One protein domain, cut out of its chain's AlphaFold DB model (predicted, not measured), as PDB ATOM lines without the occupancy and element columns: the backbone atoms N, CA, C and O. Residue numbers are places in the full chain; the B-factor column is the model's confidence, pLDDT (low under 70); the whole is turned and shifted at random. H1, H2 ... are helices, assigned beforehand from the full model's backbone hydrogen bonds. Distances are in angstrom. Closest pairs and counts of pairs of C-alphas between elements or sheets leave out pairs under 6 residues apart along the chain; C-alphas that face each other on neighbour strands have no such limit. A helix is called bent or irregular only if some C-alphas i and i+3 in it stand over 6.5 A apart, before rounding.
ATOM      1  N   PRO A  48      -5.223  39.264   4.898       89.81
ATOM      2  CA  PRO A  48      -5.284  38.537   6.175       89.81
ATOM      3  C   PRO A  48      -4.232  38.987   7.209       89.81
ATOM      4  O   PRO A  48      -4.116  38.376   8.275       89.81
ATOM      5  N   GLY A  49      -3.451  40.035   6.928       91.12
ATOM      6  CA  GLY A  49      -2.280  40.395   7.731       91.12
ATOM      7  C   GLY A  49      -2.554  40.766   9.188       91.12
ATOM      8  O   GLY A  49      -1.706  40.530  10.054       91.12
ATOM      9  N   LEU A  50      -3.767  41.233   9.497       95.25
ATOM     10  CA  LEU A  50      -4.198  41.521  10.863       95.25
ATOM     11  C   LEU A  50      -3.988  40.339  11.816       95.25
ATOM     12  O   LEU A  50      -3.579  40.545  12.955       95.25
ATOM     13  N   PHE A  51      -4.224  39.104  11.359       94.50
ATOM     14  CA  PHE A  51      -4.134  37.915  12.206       94.50
ATOM     15  C   PHE A  51      -2.684  37.594  12.552       94.50
ATOM     16  O   PHE A  51      -2.368  37.261  13.695       94.50
ATOM     17  N   GLY A  52      -1.786  37.757  11.582       93.50
ATOM     18  CA  GLY A  52      -0.358  37.557  11.792       93.50
ATOM     19  C   GLY A  52       0.200  38.595  12.758       93.50
ATOM     20  O   GLY A  52       0.906  38.240  13.701       93.50
ATOM     21  N   ALA A  53      -0.185  39.860  12.591       94.94
ATOM     22  CA  ALA A  53       0.217  40.938  13.488       94.94
ATOM     23  C   ALA A  53      -0.383  40.807  14.896       94.94
ATOM     24  O   ALA A  53       0.307  41.087  15.879       94.94
ATOM     25  N   TYR A  54      -1.628  40.339  15.013       95.44
ATOM     26  CA  TYR A  54      -2.274  40.080  16.299       95.44
ATOM     27  C   TYR A  54      -1.546  38.977  17.078       95.44
ATOM     28  O   TYR A  54      -1.268  39.141  18.262       95.44
ATOM     29  N   ASN A  55      -1.199  37.873  16.406       94.44
ATOM     30  CA  ASN A  55      -0.544  36.720  17.021       94.44
ATOM     31  C   ASN A  55       0.947  36.958  17.314       94.44
ATOM     32  O   ASN A  55       1.416  36.682  18.415       94.44
ATOM     33  N   ALA A  56       1.700  37.461  16.336       92.94
ATOM     34  CA  ALA A  56       3.151  37.606  16.431       92.94
ATOM     35  C   ALA A  56       3.596  38.920  17.088       92.94
ATOM     36  O   ALA A  56       4.757  39.038  17.491       92.94
ATOM     37  N   GLY A  57       2.693  39.898  17.159       94.50
ATOM     38  CA  GLY A  57       2.975  41.290  17.482       94.50
ATOM     39  C   GLY A  57       3.290  42.128  16.227       94.50
ATOM     40  O   GLY A  57       3.952  41.646  15.301       94.50
ATOM     41  N   PRO A  58       2.883  43.412  16.190       94.94
ATOM     42  CA  PRO A  58       2.954  44.254  14.994       94.94
ATOM     43  C   PRO A  58       4.386  44.553  14.551       94.94
ATOM     44  O   PRO A  58       4.647  44.644  13.357       94.94
ATOM     45  N   GLY A  59       5.326  44.685  15.494       94.69
ATOM     46  CA  GLY A  59       6.741  44.879  15.170       94.69
ATOM     47  C   GLY A  59       7.324  43.662  14.456       94.69
ATOM     48  O   GLY A  59       7.910  43.793  13.389       94.69
ATOM     49  N   ARG A  60       7.084  42.458  14.990       94.31
ATOM     50  CA  ARG A  60       7.566  41.210  14.385       94.31
ATOM     51  C   ARG A  60       6.951  40.969  13.008       94.31
ATOM     52  O   ARG A  60       7.661  40.560  12.097       94.31
ATOM     53  N   TYR A  61       5.659  41.246  12.853       94.06
ATOM     54  CA  TYR A  61       4.987  41.118  11.564       94.06
ATOM     55  C   TYR A  61       5.507  42.135  10.536       94.06
ATOM     56  O   TYR A  61       5.735  41.779   9.385       94.06
ATOM     57  N   ALA A  62       5.797  43.371  10.956       94.25
ATOM     58  CA  ALA A  62       6.429  44.366  10.092       94.25
ATOM     59  C   ALA A  62       7.851  43.962   9.660       94.25
ATOM     60  O   ALA A  62       8.212  44.171   8.508       94.25
ATOM     61  N   GLU A  63       8.649  43.354  10.543       94.44
ATOM     62  CA  GLU A  63       9.961  42.808  10.162       94.44
ATOM     63  C   GLU A  63       9.838  41.631   9.186       94.44
ATOM     64  O   GLU A  63      10.684  41.466   8.307       94.44
ATOM     65  N   TRP A  64       8.765  40.842   9.281       93.06
ATOM     66  CA  TRP A  64       8.490  39.803   8.291       93.06
ATOM     67  C   TRP A  64       8.163  40.356   6.911       93.06
ATOM     68  O   TRP A  64       8.694  39.855   5.922       93.06
ATOM     69  N   LEU A  65       7.405  41.450   6.841       89.88
ATOM     70  CA  LEU A  65       7.184  42.171   5.586       89.88
ATOM     71  C   LEU A  65       8.488  42.693   4.955       89.88
ATOM     72  O   LEU A  65       8.532  42.915   3.750       89.88
ATOM     73  N   LYS A  66       9.561  42.833   5.744       92.69
ATOM     74  CA  LYS A  66      10.912  43.198   5.285       92.69
ATOM     75  C   LYS A  66      11.809  41.988   4.978       92.69
ATOM     76  O   LYS A  66      12.999  42.162   4.740       92.69
ATOM     77  N   GLY A  67      11.270  40.768   5.002       90.69
ATOM     78  CA  GLY A  67      11.986  39.539   4.649       90.69
ATOM     79  C   GLY A  67      12.501  38.710   5.831       90.69
ATOM     80  O   GLY A  67      13.080  37.645   5.614       90.69
ATOM     81  N   ARG A  68      12.281  39.126   7.087       92.69
ATOM     82  CA  ARG A  68      12.650  38.297   8.247       92.69
ATOM     83  C   ARG A  68      11.672  37.119   8.409       92.69
ATOM     84  O   ARG A  68      10.469  37.340   8.411       92.69
ATOM     85  N   PRO A  69      12.113  35.873   8.639       90.31
ATOM     86  CA  PRO A  69      11.182  34.755   8.816       90.31
ATOM     87  C   PRO A  69      10.223  34.926  10.009       90.31
ATOM     88  O   PRO A  69      10.635  35.348  11.095       90.31
ATOM     89  N   LEU A  70       8.953  34.537   9.831       89.00
ATOM     90  CA  LEU A  70       7.998  34.406  10.939       89.00
ATOM     91  C   LEU A  70       8.269  33.140  11.768       89.00
ATOM     92  O   LEU A  70       8.636  32.105  11.199       89.00
ATOM     93  N   PRO A  71       7.997  33.175  13.089       89.19
ATOM     94  CA  PRO A  71       7.988  31.981  13.928       89.19
ATOM     95  C   PRO A  71       7.089  30.879  13.359       89.19
ATOM     96  O   PRO A  71       6.074  31.144  12.706       89.19
ATOM     97  N   PHE A  72       7.461  29.623  13.606       89.50
ATOM     98  CA  PHE A  72       6.716  28.461  13.122       89.50
ATOM     99  C   PHE A  72       5.280  28.434  13.662       89.50
ATOM    100  O   PHE A  72       4.339  28.193  12.907       89.50
ATOM    101  N   GLU A  73       5.101  28.795  14.928       87.94
ATOM    102  CA  GLU A  73       3.815  28.856  15.615       87.94
ATOM    103  C   GLU A  73       2.864  29.854  14.946       87.94
ATOM    104  O   GLU A  73       1.691  29.545  14.739       87.94
ATOM    105  N   THR A  74       3.364  31.028  14.540       89.44
ATOM    106  CA  THR A  74       2.554  32.035  13.836       89.44
ATOM    107  C   THR A  74       2.117  31.541  12.461       89.44
ATOM    108  O   THR A  74       0.975  31.771  12.064       89.44
ATOM    109  N   ARG A  75       2.983  30.827  11.732       89.31
ATOM    110  CA  ARG A  75       2.617  30.241  10.432       89.31
ATOM    111  C   ARG A  75       1.518  29.190  10.588       89.31
ATOM    112  O   ARG A  75       0.537  29.222   9.851       89.31
ATOM    113  N   LEU A  76       1.635  28.314  11.588       90.69
ATOM    114  CA  LEU A  76       0.591  27.338  11.914       90.69
ATOM    115  C   LEU A  76      -0.724  28.005  12.328       90.69
ATOM    116  O   LEU A  76      -1.797  27.543  11.948       90.69
ATOM    117  N   TYR A  77      -0.652  29.085  13.104       88.19
ATOM    118  CA  TYR A  77      -1.825  29.866  13.479       88.19
ATOM    119  C   TYR A  77      -2.529  30.450  12.247       88.19
ATOM    120  O   TYR A  77      -3.740  30.291  12.103       88.19
ATOM    121  N   LEU A  78      -1.777  31.057  11.327       88.62
ATOM    122  CA  LEU A  78      -2.329  31.631  10.100       88.62
ATOM    123  C   LEU A  78      -3.007  30.574   9.224       88.62
ATOM    124  O   LEU A  78      -4.153  30.776   8.827       88.62
ATOM    125  N   ARG A  79      -2.395  29.398   9.036       88.12
ATOM    126  CA  ARG A  79      -3.063  28.288   8.335       88.12
ATOM    127  C   ARG A  79      -4.400  27.905   8.958       88.12
ATOM    128  O   ARG A  79      -5.345  27.614   8.237       88.12
ATOM    129  N   LYS A  80      -4.500  27.897  10.289       88.56
ATOM    130  CA  LYS A  80      -5.746  27.540  10.984       88.56
ATOM    131  C   LYS A  80      -6.835  28.596  10.803       88.56
ATOM    132  O   LYS A  80      -7.993  28.237  10.631       88.56
ATOM    133  N   VAL A  81      -6.471  29.877  10.870       86.06
ATOM    134  CA  VAL A  81      -7.444  30.981  10.908       86.06
ATOM    135  C   VAL A  81      -7.872  31.433   9.517       86.06
ATOM    136  O   VAL A  81      -9.046  31.727   9.321       86.06
ATOM    137  N   VAL A  82      -6.952  31.473   8.551       83.00
ATOM    138  CA  VAL A  82      -7.239  31.973   7.195       83.00
ATOM    139  C   VAL A  82      -7.171  30.899   6.113       83.00
ATOM    140  O   VAL A  82      -7.364  31.222   4.947       83.00
ATOM    141  N   ARG A  83      -6.906  29.633   6.481       79.75
ATOM    142  CA  ARG A  83      -6.750  28.500   5.544       79.75
ATOM    143  C   ARG A  83      -5.765  28.791   4.404       79.75
ATOM    144  O   ARG A  83      -5.917  28.279   3.304       79.75
ATOM    145  N   ALA A  84      -4.751  29.611   4.677       65.38
ATOM    146  CA  ALA A  84      -3.767  30.055   3.698       65.38
ATOM    147  C   ALA A  84      -2.354  30.031   4.289       65.38
ATOM    148  O   ALA A  84      -2.165  30.233   5.494       65.38
ATOM    149  N   GLU A  85      -1.358  29.813   3.430       66.81
ATOM    150  CA  GLU A  85       0.049  29.975   3.790       66.81
ATOM    151  C   GLU A  85       0.453  31.449   3.648       66.81
ATOM    152  O   GLU A  85       0.175  32.066   2.617       66.81
ATOM    153  N   PRO A  86       1.127  32.045   4.645       62.69
ATOM    154  CA  PRO A  86       1.667  33.387   4.500       62.69
ATOM    155  C   PRO A  86       2.849  33.365   3.523       62.69
ATOM    156  O   PRO A  86       3.973  33.030   3.896       62.69
ATOM    157  N   THR A  87       2.601  33.732   2.271       62.75
ATOM    158  CA  THR A  87       3.633  33.934   1.250       62.75
ATOM    159  C   THR A  87       4.023  35.408   1.190       62.75
ATOM    160  O   THR A  87       3.182  36.292   1.287       62.75
ATOM    161  N   LEU A  88       5.316  35.707   1.061       57.22
ATOM    162  CA  LEU A  88       5.759  37.068   0.764       57.22
ATOM    163  C   LEU A  88       5.799  37.198  -0.763       57.22
ATOM    164  O   LEU A  88       6.790  36.826  -1.387       57.22
ATOM    165  N   ALA A  89       4.709  37.646  -1.383       50.00
ATOM    166  CA  ALA A  89       4.781  38.066  -2.777       50.00
ATOM    167  C   ALA A  89       5.546  39.393  -2.822       50.00
ATOM    168  O   ALA A  89       5.227  40.323  -2.080       50.00
ATOM    169  N   SER A  90       6.591  39.461  -3.641       44.34
ATOM    170  CA  SER A  90       7.459  40.626  -3.791       44.34
ATOM    171  C   SER A  90       6.655  41.923  -3.984       44.34
ATOM    172  O   SER A  90       6.141  42.194  -5.063       44.34
ATOM    173  N   GLY A  91       6.566  42.738  -2.933       42.09
ATOM    174  CA  GLY A  91       6.312  44.180  -3.015       42.09
ATOM    175  C   GLY A  91       4.882  44.686  -3.240       42.09
ATOM    176  O   GLY A  91       4.698  45.895  -3.144       42.09
ATOM    177  N   LEU A  92       3.865  43.855  -3.476       35.81
ATOM    178  CA  LEU A  92       2.478  44.320  -3.643       35.81
ATOM    179  C   LEU A  92       1.498  43.441  -2.862       35.81
ATOM    180  O   LEU A  92       1.709  42.242  -2.712       35.81
ATOM    181  N   ALA A  93       0.469  44.099  -2.321       39.69
ATOM    182  CA  ALA A  93      -0.539  43.589  -1.397       39.69
ATOM    183  C   ALA A  93      -0.902  42.110  -1.603       39.69
ATOM    184  O   ALA A  93      -1.164  41.659  -2.717       39.69
ATOM    185  N   LEU A  94      -0.944  41.380  -0.487       42.25
ATOM    186  CA  LEU A  94      -1.257  39.961  -0.427       42.25
ATOM    187  C   LEU A  94      -2.670  39.691  -0.976       42.25
ATOM    188  O   LEU A  94      -3.651  39.739  -0.236       42.25
ATOM    189  N   PHE A  95      -2.784  39.375  -2.266       40.94
ATOM    190  CA  PHE A  95      -3.924  38.616  -2.760       40.94
ATOM    191  C   PHE A  95      -3.737  37.184  -2.278       40.94
ATOM    192  O   PHE A  95      -2.816  36.480  -2.687       40.94
ATOM    193  N   VAL A  96      -4.599  36.771  -1.354       40.12
ATOM    194  CA  VAL A  96      -4.769  35.364  -1.010       40.12
ATOM    195  C   VAL A  96      -5.205  34.655  -2.289       40.12
ATOM    196  O   VAL A  96      -6.323  34.867  -2.756       40.12
ATOM    197  N   THR A  97      -4.349  33.813  -2.866       36.09
ATOM    198  CA  THR A  97      -4.842  32.733  -3.720       36.09
ATOM    199  C   THR A  97      -5.499  31.743  -2.770       36.09
ATOM    200  O   THR A  97      -4.818  30.946  -2.122       36.09
TER     201      THR A  97
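AT A GLANCE: This is residues 48 to 97 of the 127 residues of the protein "SLT domain-containing protein" of Asticcacaulis sp. YBE204 (UniProt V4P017). The longest helix, H3, packs side by side with H1, and H1 makes a corner with the short helix H2, which stays away from H3. From the end of H3 a long tail with no named element, residues 83 to 97, runs out and folds back on itself in a wide loop. The printed part has 50 residues with three named helices, in the order H1, H2, H3, and no named strand; the class is all helix. The whole is compact, with a radius of gyration of the C-alphas of 9.9 A, and spans 25 by 25 by 16 A.

HOW THE PARTS SIT: H3, residues 72 to 82, touches H1, residues 48 to 56; their closest C-alphas, those of Thr 74 and Ala 56, are 6.2 A apart. The two run opposite ways at a steep tilt of 38 degrees, only just steep. H1 and H2, residues 58 to 65, touch only at the corner by their link, with the C-alphas of Ala 53 and Tyr 61 closest at 5.1 A. They run opposite ways at a steep tilt of 57 degrees. H2 and H3 are apart. Every O i to N i+4 pair is within hydrogen-bond range in H2 and H3; in H1 it is 4 of 5.

IN THESE COORDINATES: H3 is 15.6 A from first to last C-alpha and ends at C-alpha 82, (-7.239, 31.973, 7.195). H1 begins at C-alpha 48, (-5.284, 38.537, 6.175), and is 13.3 A long; it is neither bent nor irregular, but only just: C-alphas 48 and 51 are 6.2 A apart. H2 is 10.5 A long.

THE WHOLE: The two C-alphas farthest apart, those of Gly 59 and Thr 97, are 25.3 A apart. The printed part has no cut; the link from H1 to H2 is tight and that from H2 to H3 short. The mean pLDDT of the printed part is 79.3, and residues 84 to 97 are under 70.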